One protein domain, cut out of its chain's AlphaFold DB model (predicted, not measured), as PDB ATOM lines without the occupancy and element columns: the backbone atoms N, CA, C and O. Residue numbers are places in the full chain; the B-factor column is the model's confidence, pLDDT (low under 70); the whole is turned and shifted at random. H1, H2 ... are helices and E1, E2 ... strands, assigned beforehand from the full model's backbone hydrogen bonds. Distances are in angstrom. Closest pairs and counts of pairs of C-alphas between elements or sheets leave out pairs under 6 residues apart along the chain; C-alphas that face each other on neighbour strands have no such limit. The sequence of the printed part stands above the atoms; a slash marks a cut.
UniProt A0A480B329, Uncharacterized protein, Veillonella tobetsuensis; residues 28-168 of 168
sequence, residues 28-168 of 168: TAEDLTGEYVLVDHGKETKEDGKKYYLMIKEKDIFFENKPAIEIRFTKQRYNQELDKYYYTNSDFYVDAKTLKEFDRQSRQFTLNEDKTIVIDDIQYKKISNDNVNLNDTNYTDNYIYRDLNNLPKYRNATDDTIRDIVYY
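Overview. This is residues 28 to 168 of the 168 residues of an uncharacterized protein of Veillonella tobetsuensis (UniProt A0A480B329). A long twisted ribbon of three strands, E3 E4 E5, makes the length of the sheet, and the shorter strands E1, E8, E7 and E6 fold back over part of it until E6 comes near E5 in one place. Helix H2 packs on the ribbon at the end where E4 turns into E5, H3 touches H2 and only grazes the sheet with its residues 165 to 167, and little H1 is on the opposite face from H2. The printed part has 141 residues, with three named helices and eight named strands that follow one another along the chain as H1, E1, E2, E3, E4, E5, E6, E7, E8, H2 and H3; the class is mixed, helices and strands, and the sheet is branched, its neighbour pairs antiparallel, with E1 the strand that has three neighbours, E2, E3 and E8. It is compact, with a radius of gyration of the C-alphas of 16.8 A and spans of 51 by 36 by 25 A.

Along the chain. Find C-alpha 50 at (-10.352, 3.933, 6.793), where E3 begins; it runs to residue 63, 30.9 A away, and bends by 95 degrees at residue 60. E4, residues 66 to 79, is 39.6 A long, and E5, residues 84 to 95, 34.6 A. Look next at E1, residues 34 to 40, 19.4 A; E2, residues 43 to 45, 6.1 A; E6, residues 109 to 111, 6.9 A; E7, residues 117 to 119, 6.6 A; and E8, residues 122 to 128, 18.8 A. H1, residues 29 to 32, is 5.2 A long and starts at C-alpha 29 (-7.213, 8.465, -15.783). H2, residues 141 to 149, measures 12.2 A, and H3, residues 159 to 167, 12.1 A, ending at C-alpha 167 (-3.569, 7.901, 13.545).

Arrangement. E3 E4 E5 is a meander, each strand the antiparallel neighbour of the one before; look at N 55 and O 72, 2.9 A, and N 73 and O 90, 2.8 A. E1 has three neighbours: E2 and E3 on one side, with N 45 and O 38 at 2.8 A and N 36 and O 52 at 2.8 A, and E8 on the other side, with N 37 and O 125 at 2.9 A. E6 E7 E8 is a second meander, with N 118 and O 110 at 2.8 A and N 124 and O 117 at 2.8 A. H2 is on the sheet at a height of 10.2 A, along E5 at 1 degree on the local plane. H3 only grazes the sheet with residues 165 to 167. H2 and H3 touch, closest at the C-alphas of Tyr 145 and Ile 162, 6.8 A, at a steep tilt of 54 degrees, opposite ways. In H2 and H3 every O i to N i+4 pair is within hydrogen-bond range; H1 is too short for one.

Size, cuts and confidence. The C-alphas farthest apart are those of Lys 97 and Asn 156, 51.7 A. The printed part has no cut; the links E5 to E6 and E8 to H2 are long. Mean pLDDT of the printed part is 91.6, and residues 103 to 105 are under 70.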
ATOM      1  N   THR A  28      -7.934   5.068 -19.221       89.75
ATOM      2  CA  THR A  28      -7.804   6.510 -19.007       89.75
ATOM      3  C   THR A  28      -7.663   6.823 -17.521       89.75
ATOM      4  O   THR A  28      -7.899   5.973 -16.660       89.75
ATOM      5  N   ALA A  29      -7.274   8.054 -17.183       90.50
ATOM      6  CA  ALA A  29      -7.213   8.465 -15.783       90.50
ATOM      7  C   ALA A  29      -8.599   8.392 -15.113       90.50
ATOM      8  O   ALA A  29      -8.699   8.079 -13.929       90.50
ATOM      9  N   GLU A  30      -9.673   8.640 -15.867       92.81
ATOM     10  CA  GLU A  30     -11.056   8.532 -15.399       92.81
ATOM     11  C   GLU A  30     -11.398   7.100 -14.983       92.81
ATOM     12  O   GLU A  30     -12.013   6.907 -13.932       92.81
ATOM     13  N   ASP A  31     -10.927   6.104 -15.738       91.88
ATOM     14  CA  ASP A  31     -11.113   4.688 -15.411       91.88
ATOM     15  C   ASP A  31     -10.452   4.301 -14.081       91.88
ATOM     16  O   ASP A  31     -10.897   3.355 -13.421       91.88
ATOM     17  N   LEU A  32      -9.418   5.033 -13.655       93.25
ATOM     18  CA  LEU A  32      -8.753   4.830 -12.368       93.25
ATOM     19  C   LEU A  32      -9.472   5.532 -11.210       93.25
ATOM     20  O   LEU A  32      -9.267   5.162 -10.057       93.25
ATOM     21  N   THR A  33     -10.321   6.529 -11.457       95.88
ATOM     22  CA  THR A  33     -10.973   7.252 -10.353       95.88
ATOM     23  C   THR A  33     -11.986   6.379  -9.618       95.88
ATOM     24  O   THR A  33     -12.744   5.643 -10.250       95.88
ATOM     25  N   GLY A  34     -12.015   6.449  -8.289       97.25
ATOM     26  CA  GLY A  34     -12.980   5.714  -7.470       97.25
ATOM     27  C   GLY A  34     -12.426   5.268  -6.124       97.25
ATOM     28  O   GLY A  34     -11.376   5.746  -5.686       97.25
ATOM     29  N   GLU A  35     -13.132   4.335  -5.489       97.69
ATOM     30  CA  GLU A  35     -12.792   3.760  -4.190       97.69
ATOM     31  C   GLU A  35     -11.902   2.530  -4.356       97.69
ATOM     32  O   GLU A  35     -12.070   1.713  -5.269       97.69
ATOM     33  N   TYR A  36     -10.968   2.386  -3.424       97.25
ATOM     34  CA  TYR A  36      -9.960   1.343  -3.402       97.25
ATOM     35  C   TYR A  36      -9.969   0.590  -2.073       97.25
ATOM     36  O   TYR A  36     -10.346   1.114  -1.022       97.25
ATOM     37  N   VAL A  37      -9.493  -0.650  -2.118       96.19
ATOM     38  CA  VAL A  37      -9.192  -1.470  -0.944       96.19
ATOM     39  C   VAL A  37      -7.710  -1.827  -0.933       96.19
ATOM     40  O   VAL A  37      -7.114  -2.038  -1.991       96.19
ATOM     41  N   LEU A  38      -7.125  -1.890   0.261       95.62
ATOM     42  CA  LEU A  38      -5.769  -2.388   0.469       95.62
ATOM     43  C   LEU A  38      -5.695  -3.865   0.060       95.62
ATOM     44  O   LEU A  38      -6.603  -4.641   0.359       95.62
ATOM     45  N   VAL A  39      -4.606  -4.258  -0.592       93.88
ATOM     46  CA  VAL A  39      -4.300  -5.656  -0.893       93.88
ATOM     47  C   VAL A  39      -3.029  -6.037  -0.148       93.88
ATOM     48  O   VAL A  39      -1.958  -5.510  -0.428       93.88
ATOM     49  N   ASP A  40      -3.155  -6.971   0.789       89.94
ATOM     50  CA  ASP A  40      -2.041  -7.498   1.568       89.94
ATOM     51  C   ASP A  40      -1.888  -8.998   1.298       89.94
ATOM     52  O   ASP A  40      -2.847  -9.766   1.418       89.94
ATOM     53  N   HIS A  41      -0.700  -9.423   0.862       87.25
ATOM     54  CA  HIS A  41      -0.416 -10.808   0.459       87.25
ATOM     55  C   HIS A  41      -1.475 -11.401  -0.503       87.25
ATOM     56  O   HIS A  41      -1.887 -12.559  -0.375       87.25
ATOM     57  N   GLY A  42      -1.952 -10.591  -1.456       85.31
ATOM     58  CA  GLY A  42      -2.960 -10.983  -2.448       85.31
ATOM     59  C   GLY A  42      -4.397 -11.071  -1.918       85.31
ATOM     60  O   GLY A  42      -5.284 -11.524  -2.642       85.31
ATOM     61  N   LYS A  43      -4.652 -10.650  -0.675       90.56
ATOM     62  CA  LYS A  43      -5.988 -10.609  -0.074       90.56
ATOM     63  C   LYS A  43      -6.438  -9.173   0.135       90.56
ATOM     64  O   LYS A  43      -5.674  -8.336   0.602       90.56
ATOM     65  N   GLU A  44      -7.694  -8.903  -0.199       92.81
ATOM     66  CA  GLU A  44      -8.325  -7.620   0.101       92.81
ATOM     67  C   GLU A  44      -8.469  -7.467   1.618       92.81
ATOM     68  O   GLU A  44      -9.106  -8.291   2.283       92.81
ATOM     69  N   THR A  45      -7.888  -6.402   2.155       91.69
ATOM     70  CA  THR A  45      -7.871  -6.097   3.583       91.69
ATOM     71  C   THR A  45      -8.627  -4.799   3.815       91.69
ATOM     72  O   THR A  45      -8.281  -3.748   3.279       91.69
ATOM     73  N   LYS A  46      -9.677  -4.862   4.635       86.88
ATOM     74  CA  LYS A  46     -10.367  -3.665   5.119       86.88
ATOM     75  C   LYS A  46      -9.729  -3.238   6.428       86.88
ATOM     76  O   LYS A  46      -9.644  -4.034   7.357       86.88
ATOM     77  N   GLU A  47      -9.316  -1.983   6.500       85.81
ATOM     78  CA  GLU A  47      -8.940  -1.377   7.769       85.81
ATOM     79  C   GLU A  47     -10.140  -0.626   8.335       85.81
ATOM     80  O   GLU A  47     -10.790   0.146   7.625       85.81
ATOM     81  N   ASP A  48     -10.431  -0.850   9.613       84.25
ATOM     82  CA  ASP A  48     -11.554  -0.188  10.263       84.25
ATOM     83  C   ASP A  48     -11.374   1.340  10.271       84.25
ATOM     84  O   ASP A  48     -10.259   1.858  10.400       84.25
ATOM     85  N   GLY A  49     -12.476   2.060  10.057       84.25
ATOM     86  CA  GLY A  49     -12.502   3.525  10.007       84.25
ATOM     87  C   GLY A  49     -11.698   4.182   8.873       84.25
ATOM     88  O   GLY A  49     -11.556   5.407   8.883       84.25
ATOM     89  N   LYS A  50     -11.167   3.418   7.905       92.19
ATOM     90  CA  LYS A  50     -10.352   3.933   6.793       92.19
ATOM     91  C   LYS A  50     -10.971   3.614   5.439       92.19
ATOM     92  O   LYS A  50     -11.442   2.503   5.201       92.19
ATOM     93  N   LYS A  51     -10.909   4.583   4.528       96.62
ATOM     94  CA  LYS A  51     -11.276   4.409   3.116       96.62
ATOM     95  C   LYS A  51     -10.236   5.041   2.205       96.62
ATOM     96  O   LYS A  51      -9.554   5.984   2.606       96.62
ATOM     97  N   TYR A  52     -10.121   4.515   0.993       97.56
ATOM     98  CA  TYR A  52      -9.102   4.914   0.030       97.56
ATOM     99  C   TYR A  52      -9.750   5.352  -1.267       97.56
ATOM    100  O   TYR A  52     -10.619   4.653  -1.783       97.56
ATOM    101  N   TYR A  53      -9.303   6.479  -1.810       98.06
ATOM    102  CA  TYR A  53      -9.833   7.002  -3.060       98.06
ATOM    103  C   TYR A  53      -8.712   7.486  -3.967       98.06
ATOM    104  O   TYR A  53      -7.744   8.084  -3.498       98.06
ATOM    105  N   LEU A  54      -8.876   7.269  -5.270       97.50
ATOM    106  CA  LEU A  54      -8.071   7.912  -6.301       97.50
ATOM    107  C   LEU A  54      -8.959   8.875  -7.087       97.50
ATOM    108  O   LEU A  54     -10.073   8.529  -7.483       97.50
ATOM    109  N   MET A  55      -8.479  10.087  -7.320       97.31
ATOM    110  CA  MET A  55      -9.206  11.128  -8.042       97.31
ATOM    111  C   MET A  55      -8.265  11.917  -8.941       97.31
ATOM    112  O   MET A  55      -7.063  11.989  -8.695       97.31
ATOM    113  N   ILE A  56      -8.819  12.531  -9.980       97.38
ATOM    114  CA  ILE A  56      -8.079  13.482 -10.804       97.38
ATOM    115  C   ILE A  56      -8.163  14.838 -10.115       97.38
ATOM    116  O   ILE A  56      -9.261  15.345  -9.882       97.38
ATOM    117  N   LYS A  57      -7.007  15.402  -9.775       96.81
ATOM    118  CA  LYS A  57      -6.896  16.726  -9.170       96.81
ATOM    119  C   LYS A  57      -6.863  17.806 -10.246       96.81
ATOM    120  O   LYS A  57      -7.620  18.767 -10.152       96.81
ATOM    121  N   GLU A  58      -6.057  17.610 -11.287       96.75
ATOM    122  CA  GLU A  58      -5.952  18.544 -12.410       96.75
ATOM    123  C   GLU A  58      -5.613  17.816 -13.719       96.75
ATOM    124  O   GLU A  58      -4.914  16.800 -13.725       96.75
ATOM    125  N   LYS A  59      -6.132  18.328 -14.839       94.75
ATOM    126  CA  LYS A  59      -5.890  17.819 -16.199       94.75
ATOM    127  C   LYS A  59      -5.271  18.900 -17.064       94.75
ATOM    128  O   LYS A  59      -5.336  20.075 -16.724       94.75
ATOM    129  N   ASP A  60      -4.746  18.479 -18.212       92.94
ATOM    130  CA  ASP A  60      -4.227  19.376 -19.246       92.94
ATOM    131  C   ASP A  60      -3.089  20.275 -18.733       92.94
ATOM    132  O   ASP A  60      -2.880  21.394 -19.201       92.94
ATOM    133  N   ILE A  61      -2.329  19.746 -17.772       94.88
ATOM    134  CA  ILE A  61      -1.167  20.399 -17.180       94.88
ATOM    135  C   ILE A  61       0.124  19.921 -17.844       94.88
ATOM    136  O   ILE A  61       0.152  18.950 -18.606       94.88
ATOM    137  N   PHE A  62       1.224  20.596 -17.517       93.50
ATOM    138  CA  PHE A  62       2.562  20.190 -17.925       93.50
ATOM    139  C   PHE A  62       3.439  19.944 -16.701       93.50
ATOM    140  O   PHE A  62       3.567  20.812 -15.840       93.50
ATOM    141  N   PHE A  63       4.098  18.788 -16.666       90.12
ATOM    142  CA  PHE A  63       5.139  18.466 -15.694       90.12
ATOM    143  C   PHE A  63       6.440  18.188 -16.450       90.12
ATOM    144  O   PHE A  63       6.455  17.411 -17.402       90.12
ATOM    145  N   GLU A  64       7.520  18.890 -16.098       87.94
ATOM    146  CA  GLU A  64       8.804  18.825 -16.818       87.94
ATOM    147  C   GLU A  64       8.671  18.991 -18.353       87.94
ATOM    148  O   GLU A  64       9.315  18.294 -19.137       87.94
ATOM    149  N   ASN A  65       7.826  19.935 -18.793       90.38
ATOM    150  CA  ASN A  65       7.500  20.214 -20.205       90.38
ATOM    151  C   ASN A  65       6.826  19.055 -20.964       90.38
ATOM    152  O   ASN A  65       6.798  19.056 -22.198       90.38
ATOM    153  N   LYS A  66       6.259  18.077 -20.255       92.00
ATOM    154  CA  LYS A  66       5.482  16.975 -20.831       92.00
ATOM    155  C   LYS A  66       4.016  17.076 -20.402       92.00
ATOM    156  O   LYS A  66       3.769  17.447 -19.255       92.00
ATOM    157  N   PRO A  67       3.051  16.753 -21.284       95.06
ATOM    158  CA  PRO A  67       1.644  16.680 -20.908       95.06
ATOM    159  C   PRO A  67       1.431  15.704 -19.751       95.06
ATOM    160  O   PRO A  67       1.885  14.558 -19.810       95.06
ATOM    161  N   ALA A  68       0.731  16.157 -18.721       95.31
ATOM    162  CA  ALA A  68       0.542  15.412 -17.492       95.31
ATOM    163  C   ALA A  68      -0.891  15.539 -16.964       95.31
ATOM    164  O   ALA A  68      -1.660  16.420 -17.354       95.31
ATOM    165  N   ILE A  69      -1.225  14.630 -16.058       96.06
ATOM    166  CA  ILE A  69      -2.414  14.675 -15.213       96.06
ATOM    167  C   ILE A  69      -1.911  14.629 -13.773       96.06
ATOM    168  O   ILE A  69      -1.044  13.812 -13.453       96.06
ATOM    169  N   GLU A  70      -2.438  15.497 -12.914       96.31
ATOM    170  CA  GLU A  70      -2.212  15.389 -11.476       96.31
ATOM    171  C   GLU A  70      -3.332  14.534 -10.882       96.31
ATOM    172  O   GLU A  70      -4.517  14.879 -10.958       96.31
ATOM    173  N   ILE A  71      -2.965  13.398 -10.302       95.88
ATOM    174  CA  ILE A  71      -3.877  12.509  -9.583       95.88
ATOM    175  C   ILE A  71      -3.627  12.629  -8.083       95.88
ATOM    176  O   ILE A  71      -2.501  12.841  -7.644       95.88
ATOM    177  N   ARG A  72      -4.681  12.469  -7.290       97.12
ATOM    178  CA  ARG A  72      -4.623  12.446  -5.829       97.12
ATOM    179  C   ARG A  72      -5.095  11.096  -5.329       97.12
ATOM    180  O   ARG A  72      -6.235  10.704  -5.575       97.12
ATOM    181  N   PHE A  73      -4.237  10.420  -4.582       97.00
ATOM    182  CA  PHE A  73      -4.627   9.317  -3.721       97.00
ATOM    183  C   PHE A  73      -4.880   9.841  -2.313       97.00
ATOM    184  O   PHE A  73      -4.017  10.489  -1.718       97.00
ATOM    185  N   THR A  74      -6.057   9.559  -1.767       97.12
ATOM    186  CA  THR A  74      -6.449  10.030  -0.442       97.12
ATOM    187  C   THR A  74      -6.864   8.883   0.468       97.12
ATOM    188  O   THR A  74      -7.618   7.988   0.081       97.12
ATOM    189  N   LYS A  75      -6.354   8.922   1.699       96.12
ATOM    190  CA  LYS A  75      -6.770   8.066   2.809       96.12
ATOM    191  C   LYS A  75      -7.721   8.860   3.689       96.12
ATOM    192  O   LYS A  75      -7.282   9.748   4.417       96.12
ATOM    193  N   GLN A  76      -9.003   8.522   3.636       96.31
ATOM    194  CA  GLN A  76     -10.012   9.038   4.549       96.31
ATOM    195  C   GLN A  76      -9.916   8.307   5.888       96.31
ATOM    196  O   GLN A  76      -9.752   7.086   5.934       96.31
ATOM    197  N   ARG A  77     -10.059   9.059   6.974       95.06
ATOM    198  CA  ARG A  77     -10.166   8.568   8.347       95.06
ATOM    199  C   ARG A  77     -11.286   9.312   9.060       95.06
ATOM    200  O   ARG A  77     -11.601  10.442   8.691       95.06
ATOM    201  N   TYR A  78     -11.870   8.695  10.077       92.38
ATOM    202  CA  TYR A  78     -12.885   9.318  10.923       92.38
ATOM    203  C   TYR A  78     -12.326   9.582  12.321       92.38
ATOM    204  O   TYR A  78     -11.783   8.677  12.948       92.38
ATOM    205  N   ASN A  79     -12.461  10.813  12.811       91.25
ATOM    206  CA  ASN A  79     -12.092  11.181  14.169       91.25
ATOM    207  C   ASN A  79     -13.350  11.283  15.041       91.25
ATOM    208  O   ASN A  79     -14.217  12.121  14.791       91.25
ATOM    209  N   GLN A  80     -13.429  10.446  16.077       90.44
ATOM    210  CA  GLN A  80     -14.594  10.372  16.966       90.44
ATOM    211  C   GLN A  80     -14.738  11.594  17.881       90.44
ATOM    212  O   GLN A  80     -15.855  11.995  18.186       90.44
ATOM    213  N   GLU A  81     -13.629  12.197  18.311       90.56
ATOM    214  CA  GLU A  81     -13.643  13.336  19.243       90.56
ATOM    215  C   GLU A  81     -14.197  14.609  18.587       90.56
ATOM    216  O   GLU A  81     -14.794  15.448  19.260       90.56
ATOM    217  N   LEU A  82     -14.016  14.744  17.271       91.62
ATOM    218  CA  LEU A  82     -14.514  15.868  16.478       91.62
ATOM    219  C   LEU A  82     -15.751  15.536  15.634       91.62
ATOM    220  O   LEU A  82     -16.288  16.461  15.027       91.62
ATOM    221  N   ASP A  83     -16.180  14.266  15.586       92.19
ATOM    222  CA  ASP A  83     -17.255  13.760  14.710       92.19
ATOM    223  C   ASP A  83     -17.052  14.190  13.244       92.19
ATOM    224  O   ASP A  83     -17.909  14.795  12.597       92.19
ATOM    225  N   LYS A  84     -15.832  13.974  12.729       92.44
ATOM    226  CA  LYS A  84     -15.418  14.466  11.405       92.44
ATOM    227  C   LYS A  84     -14.518  13.498  10.662       92.44
ATOM    228  O   LYS A  84     -13.609  12.892  11.227       92.44
ATOM    229  N   TYR A  85     -14.724  13.441   9.349       94.62
ATOM    230  CA  TYR A  85     -13.775  12.829   8.428       94.62
ATOM    231  C   TYR A  85     -12.639  13.790   8.091       94.62
ATOM    232  O   TYR A  85     -12.865  14.989   7.952       94.62
ATOM    233  N   TYR A  86     -11.443  13.246   7.908       95.81
ATOM    234  CA  TYR A  86     -10.248  13.957   7.462       95.81
ATOM    235  C   TYR A  86      -9.396  13.063   6.570       95.81
ATOM    236  O   TYR A  86      -9.635  11.856   6.457       95.81
ATOM    237  N   TYR A  87      -8.407  13.675   5.923       96.81
ATOM    238  CA  TYR A  87      -7.727  13.066   4.793       96.81
ATOM    239  C   TYR A  87      -6.208  13.202   4.876       96.81
ATOM    240  O   TYR A  87      -5.669  14.253   5.219       96.81
ATOM    241  N   THR A  88      -5.507  12.139   4.491       95.06
ATOM    242  CA  THR A  88      -4.083  12.199   4.146       95.06
ATOM    243  C   THR A  88      -3.961  12.040   2.638       95.06
ATOM    244  O   THR A  88      -4.388  11.022   2.092       95.06
ATOM    245  N   ASN A  89      -3.388  13.041   1.970       95.56
ATOM    246  CA  ASN A  89      -3.315  13.096   0.512       95.56
ATOM    247  C   ASN A  89      -1.908  12.796   0.000       95.56
ATOM    248  O   ASN A  89      -0.908  13.124   0.639       95.56
ATOM    249  N   SER A  90      -1.861  12.198  -1.181       94.31
ATOM    250  CA  SER A  90      -0.655  11.876  -1.934       94.31
ATOM    251  C   SER A  90      -0.933  12.279  -3.372       94.31
ATOM    252  O   SER A  90      -1.795  11.676  -4.008       94.31
ATOM    253  N   ASP A  91      -0.271  13.328  -3.841       94.69
ATOM    254  CA  ASP A  91      -0.479  13.849  -5.188       94.69
ATOM    255  C   ASP A  91       0.653  13.352  -6.086       94.69
ATOM    256  O   ASP A  91       1.814  13.370  -5.670       94.69
ATOM    257  N   PHE A  92       0.305  12.911  -7.294       94.56
ATOM    258  CA  PHE A  92       1.244  12.365  -8.264       94.56
ATOM    259  C   PHE A  92       1.027  12.978  -9.637       94.56
ATOM    260  O   PHE A  92      -0.110  13.122 -10.093       94.56
ATOM    261  N   TYR A  93       2.121  13.272 -10.331       94.69
ATOM    262  CA  TYR A  93       2.080  13.619 -11.749       94.69
ATOM    263  C   TYR A  93       2.281  12.361 -12.589       94.69
ATOM    264  O   TYR A  93       3.274  11.649 -12.422       94.69
ATOM    265  N   VAL A  94       1.364  12.106 -13.519       93.56
ATOM    266  CA  VAL A  94       1.462  10.986 -14.461       93.56
ATOM    267  C   VAL A  94       1.403  11.479 -15.898       93.56
ATOM    268  O   VAL A  94       0.745  12.474 -16.202       93.56
ATOM    269  N   ASP A  95       2.096  10.784 -16.795       93.12
ATOM    270  CA  ASP A  95       2.032  11.045 -18.228       93.12
ATOM    271  C   ASP A  95       0.591  10.876 -18.730       93.12
ATOM    272  O   ASP A  95      -0.049   9.848 -18.505       93.12
ATOM    273  N   ALA A  96       0.081  11.883 -19.440       91.00
ATOM    274  CA  ALA A  96      -1.333  11.943 -19.815       91.00
ATOM    275  C   ALA A  96      -1.791  10.806 -20.753       91.00
ATOM    276  O   ALA A  96      -2.992  10.585 -20.898       91.00
ATOM    277  N   LYS A  97      -0.865  10.100 -21.417       88.75
ATOM    278  CA  LYS A  97      -1.183   9.005 -22.351       88.75
ATOM    279  C   LYS A  97      -0.967   7.631 -21.740       88.75
ATOM    280  O   LYS A  97      -1.715   6.708 -22.036       88.75
ATOM    281  N   THR A  98       0.102   7.481 -20.970       90.31
ATOM    282  CA  THR A  98       0.556   6.183 -20.459       90.31
ATOM    283  C   THR A  98       0.211   5.965 -18.993       90.31
ATOM    284  O   THR A  98       0.322   4.837 -18.524       90.31
ATOM    285  N   LEU A  99      -0.189   7.024 -18.277       90.69
ATOM    286  CA  LEU A  99      -0.451   7.040 -16.835       90.69
ATOM    287  C   LEU A  99       0.745   6.587 -15.984       90.69
ATOM    288  O   LEU A  99       0.591   6.284 -14.803       90.69
ATOM    289  N   LYS A 100       1.945   6.558 -16.574       90.62
ATOM    290  CA  LYS A 100       3.191   6.293 -15.859       90.62
ATOM    291  C   LYS A 100       3.620   7.540 -15.104       90.62
ATOM    292  O   LYS A 100       3.572   8.642 -15.649       90.62
ATOM    293  N   GLU A 101       4.050   7.349 -13.868       89.94
ATOM    294  CA  GLU A 101       4.647   8.404 -13.060       89.94
ATOM    295  C   GLU A 101       5.970   8.907 -13.670       89.94
ATOM    296  O   GLU A 101       6.671   8.178 -14.375       89.94
ATOM    297  N   PHE A 102       6.316  10.168 -13.409       87.81
ATOM    298  CA  PHE A 102       7.627  10.734 -13.744       87.81
ATOM    299  C   PHE A 102       8.698  10.395 -12.680       87.81
ATOM    300  O   PHE A 102       8.447  10.581 -11.493       87.81
ATOM    301  N   ASP A 103       9.915  10.010 -13.108       67.50
ATOM    302  CA  ASP A 103      11.052   9.450 -12.320       67.50
ATOM    303  C   ASP A 103      11.653  10.321 -11.177       67.50
ATOM    304  O   ASP A 103      12.787  10.107 -10.745       67.50
ATOM    305  N   ARG A 104      10.962  11.352 -10.681       67.50
ATOM    306  CA  ARG A 104      11.511  12.337  -9.720       67.50
ATOM    307  C   ARG A 104      10.598  12.663  -8.547       67.50
ATOM    308  O   ARG A 104      10.762  13.701  -7.906       67.50
ATOM    309  N   GLN A 105       9.635  11.801  -8.265       69.56
ATOM    310  CA  GLN A 105       8.714  12.007  -7.158       69.56
ATOM    311  C   GLN A 105       9.265  11.353  -5.889       69.56
ATOM    312  O   GLN A 105       9.983  10.356  -5.932       69.56
ATOM    313  N   SER A 106       9.003  11.984  -4.743       78.00
ATOM    314  CA  SER A 106       9.443  11.481  -3.434       78.00
ATOM    315  C   SER A 106       8.697  10.220  -3.008       78.00
ATOM    316  O   SER A 106       9.150   9.504  -2.119       78.00
ATOM    317  N   ARG A 107       7.544   9.988  -3.630       81.06
ATOM    318  CA  ARG A 107       6.665   8.842  -3.462       81.06
ATOM    319  C   ARG A 107       6.543   8.150  -4.804       81.06
ATOM    320  O   ARG A 107       6.808   8.786  -5.819       81.06
ATOM    321  N   GLN A 108       6.174   6.878  -4.789       89.62
ATOM    322  CA  GLN A 108       6.034   6.093  -6.010       89.62
ATOM    323  C   GLN A 108       4.572   5.770  -6.274       89.62
ATOM    324  O   GLN A 108       3.862   5.345  -5.364       89.62
ATOM    325  N   PHE A 109       4.150   5.916  -7.524       93.62
ATOM    326  CA  PHE A 109       2.868   5.483  -8.056       93.62
ATOM    327  C   PHE A 109       3.103   4.567  -9.259       93.62
ATOM    328  O   PHE A 109       3.663   4.961 -10.281       93.62
ATOM    329  N   THR A 110       2.622   3.332  -9.164       93.44
ATOM    330  CA  THR A 110       2.678   2.365 -10.264       93.44
ATOM    331  C   THR A 110       1.282   1.868 -10.600       93.44
ATOM    332  O   THR A 110       0.530   1.466  -9.715       93.44
ATOM    333  N   LEU A 111       0.951   1.857 -11.891       92.19
ATOM    334  CA  LEU A 111      -0.221   1.177 -12.434       92.19
ATOM    335  C   LEU A 111       0.205  -0.182 -12.994       92.19
ATOM    336  O   LEU A 111       0.983  -0.246 -13.947       92.19
ATOM    337  N   ASN A 112      -0.320  -1.260 -12.417       89.00
ATOM    338  CA  ASN A 112      -0.071  -2.620 -12.880       89.00
ATOM    339  C   ASN A 112      -0.965  -2.980 -14.074       89.00
ATOM    340  O   ASN A 112      -2.030  -2.396 -14.288       89.00
ATOM    341  N   GLU A 113      -0.567  -4.004 -14.832       84.69
ATOM    342  CA  GLU A 113      -1.338  -4.509 -15.981       84.69
ATOM    343  C   GLU A 113      -2.736  -5.017 -15.588       84.69
ATOM    344  O   GLU A 113      -3.689  -4.902 -16.360       84.69
ATOM    345  N   ASP A 114      -2.883  -5.527 -14.363       83.88
ATOM    346  CA  ASP A 114      -4.155  -5.981 -13.790       83.88
ATOM    347  C   ASP A 114      -5.037  -4.833 -13.255       83.88
ATOM    348  O   ASP A 114      -6.077  -5.082 -12.640       83.88
ATOM    349  N   LYS A 115      -4.648  -3.578 -13.522       83.56
ATOM    350  CA  LYS A 115      -5.318  -2.338 -13.093       83.56
ATOM    351  C   LYS A 115      -5.312  -2.108 -11.581       83.56
ATOM    352  O   LYS A 115      -6.041  -1.243 -11.093       83.56
ATOM    353  N   THR A 116      -4.509  -2.857 -10.828       91.50
ATOM    354  CA  THR A 116      -4.179  -2.478  -9.454       91.50
ATOM    355  C   THR A 116      -3.176  -1.330  -9.456       91.50
ATOM    356  O   THR A 116      -2.416  -1.150 -10.410       91.50
ATOM    357  N   ILE A 117      -3.192  -0.536  -8.390       94.75
ATOM    358  CA  ILE A 117      -2.211   0.531  -8.184       94.75
ATOM    359  C   ILE A 117      -1.290   0.148  -7.032       94.75
ATOM    360  O   ILE A 117      -1.717  -0.515  -6.088       94.75
ATOM    361  N   VAL A 118      -0.039   0.580  -7.094       94.81
ATOM    362  CA  VAL A 118       0.927   0.456  -6.003       94.81
ATOM    363  C   VAL A 118       1.386   1.851  -5.625       94.81
ATOM    364  O   VAL A 118       1.799   2.617  -6.496       94.81
ATOM    365  N   ILE A 119       1.285   2.175  -4.339       93.44
ATOM    366  CA  ILE A 119       1.757   3.433  -3.769       93.44
ATOM    367  C   ILE A 119       2.727   3.116  -2.642       93.44
ATOM    368  O   ILE A 119       2.313   2.519  -1.651       93.44
ATOM    369  N   ASP A 120       3.987   3.524  -2.794       90.56
ATOM    370  CA  ASP A 120       5.069   3.264  -1.829       90.56
ATOM    371  C   ASP A 120       5.100   1.793  -1.364       90.56
ATOM    372  O   ASP A 120       4.966   1.496  -0.178       90.56
ATOM    373  N   ASP A 121       5.193   0.867  -2.325       90.38
ATOM    374  CA  ASP A 121       5.183  -0.594  -2.127       90.38
ATOM    375  C   ASP A 121       3.879  -1.196  -1.567       90.38
ATOM    376  O   ASP A 121       3.783  -2.409  -1.366       90.38
ATOM    377  N   ILE A 122       2.836  -0.386  -1.364       93.19
ATOM    378  CA  ILE A 122       1.528  -0.849  -0.897       93.19
ATOM    379  C   ILE A 122       0.568  -0.977  -2.079       93.19
ATOM    380  O   ILE A 122       0.303  -0.006  -2.789       93.19
ATOM    381  N   GLN A 123       0.002  -2.168  -2.269       95.81
ATOM    382  CA  GLN A 123      -0.927  -2.448  -3.359       95.81
ATOM    383  C   GLN A 123      -2.378  -2.122  -2.980       95.81
ATOM    384  O   GLN A 123      -2.844  -2.428  -1.882       95.81
ATOM    385  N   TYR A 124      -3.122  -1.565  -3.933       96.62
ATOM    386  CA  TYR A 124      -4.544  -1.275  -3.816       96.62
ATOM    387  C   TYR A 124      -5.306  -1.741  -5.053       96.62
ATOM    388  O   TYR A 124      -4.835  -1.645  -6.190       96.62
ATOM    389  N   LYS A 125      -6.537  -2.196  -4.835       95.88
ATOM    390  CA  LYS A 125      -7.452  -2.637  -5.888       95.88
ATOM    391  C   LYS A 125      -8.698  -1.766  -5.892       95.88
ATOM    392  O   LYS A 125      -9.301  -1.551  -4.843       95.88
ATOM    393  N   LYS A 126      -9.098  -1.295  -7.073       95.81
ATOM    394  CA  LYS A 126     -10.342  -0.542  -7.249       95.81
ATOM    395  C   LYS A 126     -11.548  -1.441  -6.964       95.81
ATOM    396  O   LYS A 126     -11.627  -2.548  -7.500       95.81
ATOM    397  N   ILE A 127     -12.484  -0.962  -6.152       95.31
ATOM    398  CA  ILE A 127     -13.697  -1.701  -5.760       95.31
ATOM    399  C   ILE A 127     -14.994  -1.024  -6.210       95.31
ATOM    400  O   ILE A 127     -16.008  -1.703  -6.358       95.31
ATOM    401  N   SER A 128     -14.978   0.285  -6.463       95.94
ATOM    402  CA  SER A 128     -16.135   1.023  -6.973       95.94
ATOM    403  C   SER A 128     -15.694   2.283  -7.727       95.94
ATOM    404  O   SER A 128     -14.523   2.664  -7.706       95.94
ATOM    405  N   ASN A 129     -16.637   2.932  -8.412       96.44
ATOM    406  CA  ASN A 129     -16.435   4.267  -8.985       96.44
ATOM    407  C   ASN A 129     -16.820   5.382  -7.996       96.44
ATOM    408  O   ASN A 129     -16.776   6.555  -8.365       96.44
ATOM    409  N   ASP A 130     -17.216   5.030  -6.768       96.56
ATOM    410  CA  ASP A 130     -17.606   6.009  -5.760       96.56
ATOM    411  C   ASP A 130     -16.390   6.832  -5.349       96.56
ATOM    412  O   ASP A 130     -15.268   6.334  -5.257       96.56
ATOM    413  N   ASN A 131     -16.606   8.118  -5.110       96.00
ATOM    414  CA  ASN A 131     -15.534   9.025  -4.752       96.00
ATOM    415  C   ASN A 131     -16.027  10.086  -3.775       96.00
ATOM    416  O   ASN A 131     -17.226  10.346  -3.663       96.00
ATOM    417  N   VAL A 132     -15.083  10.708  -3.080       95.75
ATOM    418  CA  VAL A 132     -15.336  11.902  -2.270       95.75
ATOM    419  C   VAL A 132     -15.132  13.155  -3.121       95.75
ATOM    420  O   VAL A 132     -14.464  13.112  -4.158       95.75
ATOM    421  N   ASN A 133     -15.680  14.295  -2.695       96.06
ATOM    422  CA  ASN A 133     -15.393  15.543  -3.397       96.06
ATOM    423  C   ASN A 133     -13.938  15.945  -3.153       96.06
ATOM    424  O   ASN A 133     -13.470  15.951  -2.015       96.06
ATOM    425  N   LEU A 134     -13.245  16.379  -4.209       95.69
ATOM    426  CA  LEU A 134     -11.857  16.841  -4.122       95.69
ATOM    427  C   LEU A 134     -11.674  17.928  -3.046       95.69
ATOM    428  O   LEU A 134     -10.693  17.905  -2.309       95.69
ATOM    429  N   ASN A 135     -12.642  18.838  -2.900       96.19
ATOM    430  CA  ASN A 135     -12.588  19.905  -1.898       96.19
ATOM    431  C   ASN A 135     -12.647  19.393  -0.453       96.19
ATOM    432  O   ASN A 135     -12.000  19.979   0.414       96.19
ATOM    433  N   ASP A 136     -13.364  18.295  -0.200       95.12
ATOM    434  CA  ASP A 136     -13.467  17.704   1.138       95.12
ATOM    435  C   ASP A 136     -12.100  17.171   1.588       95.12
ATOM    436  O   ASP A 136     -11.749  17.255   2.766       95.12
ATOM    437  N   THR A 137     -11.275  16.724   0.633       96.50
ATOM    438  CA  THR A 137      -9.921  16.219   0.902       96.50
ATOM    439  C   THR A 137      -8.953  17.279   1.435       96.50
ATOM    440  O   THR A 137      -7.863  16.934   1.881       96.50
ATOM    441  N   ASN A 138      -9.327  18.563   1.436       95.94
ATOM    442  CA  ASN A 138      -8.492  19.641   1.973       95.94
ATOM    443  C   ASN A 138      -8.539  19.743   3.507       95.94
ATOM    444  O   ASN A 138      -7.700  20.430   4.093       95.94
ATOM    445  N   TYR A 139      -9.485  19.068   4.168       96.38
ATOM    446  CA  TYR A 139      -9.485  18.942   5.624       96.38
ATOM    447  C   TYR A 139      -8.530  17.816   6.042       96.38
ATOM    448  O   TYR A 139      -8.908  16.648   6.148       96.38
ATOM    449  N   THR A 140      -7.254  18.170   6.192       95.62
ATOM    450  CA  THR A 140      -6.170  17.213   6.441       95.62
ATOM    451  C   THR A 140      -5.909  16.962   7.926       95.62
ATOM    452  O   THR A 140      -6.479  17.610   8.805       95.62
ATOM    453  N   ASP A 141      -4.998  16.036   8.216       91.44
ATOM    454  CA  ASP A 141      -4.454  15.794   9.556       91.44
ATOM    455  C   ASP A 141      -4.023  17.074  10.291       91.44
ATOM    456  O   ASP A 141      -4.386  17.247  11.449       91.44
ATOM    457  N   ASN A 142      -3.356  18.025   9.631       91.94
ATOM    458  CA  ASN A 142      -3.007  19.322  10.233       91.94
ATOM    459  C   ASN A 142      -4.224  20.082  10.793       91.94
ATOM    460  O   ASN A 142      -4.132  20.724  11.844       91.94
ATOM    461  N   TYR A 143      -5.369  20.019  10.106       93.19
ATOM    462  CA  TYR A 143      -6.601  20.645  10.582       93.19
ATOM    463  C   TYR A 143      -7.170  19.907  11.788       93.19
ATOM    464  O   TYR A 143      -7.564  20.556  12.755       93.19
ATOM    465  N   ILE A 144      -7.154  18.574  11.767       92.62
ATOM    466  CA  ILE A 144      -7.546  17.763  12.922       92.62
ATOM    467  C   ILE A 144      -6.660  18.066  14.129       92.62
ATOM    468  O   ILE A 144      -7.190  18.323  15.203       92.62
ATOM    469  N   TYR A 145      -5.336  18.090  13.965       90.75
ATOM    470  CA  TYR A 145      -4.391  18.427  15.036       90.75
ATOM    471  C   TYR A 145      -4.738  19.764  15.687       90.75
ATOM    472  O   TYR A 145      -4.851  19.870  16.908       90.75
ATOM    473  N   ARG A 146      -4.951  20.790  14.860       91.12
ATOM    474  CA  ARG A 146      -5.336  22.121  15.327       91.12
ATOM    475  C   ARG A 146      -6.677  22.102  16.060       91.12
ATOM    476  O   ARG A 146      -6.796  22.704  17.123       91.12
ATOM    477  N   ASP A 147      -7.683  21.448  15.493       93.44
ATOM    478  CA  ASP A 147      -9.039  21.446  16.036       93.44
ATOM    479  C   ASP A 147      -9.121  20.623  17.340       93.44
ATOM    480  O   ASP A 147      -9.779  21.061  18.285       93.44
ATOM    481  N   LEU A 148      -8.382  19.510  17.450       91.81
ATOM    482  CA  LEU A 148      -8.229  18.735  18.689       91.81
ATOM    483  C   LEU A 148      -7.556  19.560  19.787       91.81
ATOM    484  O   LEU A 148      -8.072  19.618  20.901       91.81
ATOM    485  N   ASN A 149      -6.463  20.262  19.472       89.50
ATOM    486  CA  ASN A 149      -5.757  21.125  20.427       89.50
ATOM    487  C   ASN A 149      -6.623  22.277  20.966       89.50
ATOM    488  O   ASN A 149      -6.369  22.795  22.055       89.50
ATOM    489  N   ASN A 150      -7.671  22.664  20.235       90.94
ATOM    490  CA  ASN A 150      -8.624  23.680  20.675       90.94
ATOM    491  C   ASN A 150      -9.689  23.142  21.648       90.94
ATOM    492  O   ASN A 150     -10.375  23.939  22.297       90.94
ATOM    493  N   LEU A 151      -9.842  21.820  21.787       91.50
ATOM    494  CA  LEU A 151     -10.787  21.241  22.737       91.50
ATOM    495  C   LEU A 151     -10.259  21.364  24.177       91.50
ATOM    496  O   LEU A 151      -9.105  21.023  24.449       91.50
ATOM    497  N   PRO A 152     -11.102  21.754  25.156       92.12
ATOM    498  CA  PRO A 152     -10.681  21.886  26.553       92.12
ATOM    499  C   PRO A 152     -10.035  20.624  27.144       92.12
ATOM    500  O   PRO A 152      -9.098  20.732  27.930       92.12
ATOM    501  N   LYS A 153     -10.505  19.437  26.732       90.44
ATOM    502  CA  LYS A 153      -9.989  18.122  27.151       90.44
ATOM    503  C   LYS A 153      -8.525  17.890  26.745       90.44
ATOM    504  O   LYS A 153      -7.837  17.138  27.426       90.44
ATOM    505  N   TYR A 154      -8.041  18.553  25.691       90.06
ATOM    506  CA  TYR A 154      -6.707  18.336  25.115       90.06
ATOM    507  C   TYR A 154      -5.737  19.505  25.290       90.06
ATOM    508  O   TYR A 154      -4.595  19.414  24.857       90.06
ATOM    509  N   ARG A 155      -6.130  20.576  25.989       81.81
ATOM    510  CA  ARG A 155      -5.305  21.788  26.162       81.81
ATOM    511  C   ARG A 155      -3.892  21.526  26.715       81.81
ATOM    512  O   ARG A 155      -2.987  22.297  26.427       81.81
ATOM    513  N   ASN A 156      -3.723  20.468  27.510       85.50
ATOM    514  CA  ASN A 156      -2.442  20.066  28.106       85.50
ATOM    515  C   ASN A 156      -1.988  18.667  27.647       85.50
ATOM    516  O   ASN A 156      -1.146  18.054  28.304       85.50
ATOM    517  N   ALA A 157      -2.599  18.116  26.596       87.50
ATOM    518  CA  ALA A 157      -2.191  16.831  26.051       87.50
ATOM    519  C   ALA A 157      -0.822  16.958  25.370       87.50
ATOM    520  O   ALA A 157      -0.475  18.013  24.842       87.50
ATOM    521  N   THR A 158      -0.036  15.885  25.396       88.56
ATOM    522  CA  THR A 158       1.229  15.837  24.658       88.56
ATOM    523  C   THR A 158       0.968  15.659  23.166       88.56
ATOM    524  O   THR A 158      -0.046  15.074  22.778       88.56
ATOM    525  N   ASP A 159       1.922  16.072  22.330       85.94
ATOM    526  CA  ASP A 159       1.848  15.851  20.881       85.94
ATOM    527  C   ASP A 159       1.687  14.362  20.534       85.94
ATOM    528  O   ASP A 159       0.942  14.025  19.615       85.94
ATOM    529  N   ASP A 160       2.313  13.461  21.304       88.75
ATOM    530  CA  ASP A 160       2.135  12.011  21.157       88.75
ATOM    531  C   ASP A 160       0.687  11.579  21.426       88.75
ATOM    532  O   ASP A 160       0.128  10.811  20.650       88.75
ATOM    533  N   THR A 161       0.045  12.126  22.466       87.00
ATOM    534  CA  THR A 161      -1.364  11.822  22.776       87.00
ATOM    535  C   THR A 161      -2.275  12.246  21.627       87.00
ATOM    536  O   THR A 161      -3.177  11.507  21.235       87.00
ATOM    537  N   ILE A 162      -2.042  13.438  21.069       87.56
ATOM    538  CA  ILE A 162      -2.830  13.931  19.936       87.56
ATOM    539  C   ILE A 162      -2.540  13.092  18.692       87.56
ATOM    540  O   ILE A 162      -3.474  12.702  18.002       87.56
ATOM    541  N   ARG A 163      -1.276  12.738  18.432       87.44
ATOM    542  CA  ARG A 163      -0.905  11.858  17.317       87.44
ATOM    543  C   ARG A 163      -1.612  10.515  17.388       87.44
ATOM    544  O   ARG A 163      -2.076  10.043  16.353       87.44
ATOM    545  N   ASP A 164      -1.717   9.930  18.573       87.25
ATOM    546  CA  ASP A 164      -2.380   8.642  18.731       87.25
ATOM    547  C   ASP A 164      -3.856   8.743  18.335       87.25
ATOM    548  O   ASP A 164      -4.299   7.979  17.490       87.25
ATOM    549  N   ILE A 165      -4.564   9.784  18.784       85.62
ATOM    550  CA  ILE A 165      -5.964  10.063  18.405       85.62
ATOM    551  C   ILE A 165      -6.131  10.335  16.895       85.62
ATOM    552  O   ILE A 165      -7.200  10.110  16.321       85.62
ATOM    553  N   VAL A 166      -5.100  10.873  16.239       85.50
ATOM    554  CA  VAL A 166      -5.122  11.186  14.802       85.50
ATOM    555  C   VAL A 166      -4.760   9.986  13.932       85.50
ATOM    556  O   VAL A 166      -5.131   9.965  12.760       85.50
ATOM    557  N   TYR A 167      -4.047   8.975  14.422       84.25
ATOM    558  CA  TYR A 167      -3.569   7.901  13.545       84.25
ATOM    559  C   TYR A 167      -3.959   6.481  13.961       84.25
ATOM    560  O   TYR A 167      -3.851   5.599  13.094       84.25
ATOM    561  N   TYR A 168      -4.462   6.275  15.178       74.50
ATOM    562  CA  TYR A 168      -4.793   4.972  15.761       74.50
ATOM    563  C   TYR A 168      -6.181   4.962  16.403       74.50
ATOM    564  O   TYR A 168      -6.806   3.883  16.328       74.50
TER     565      TYR A 168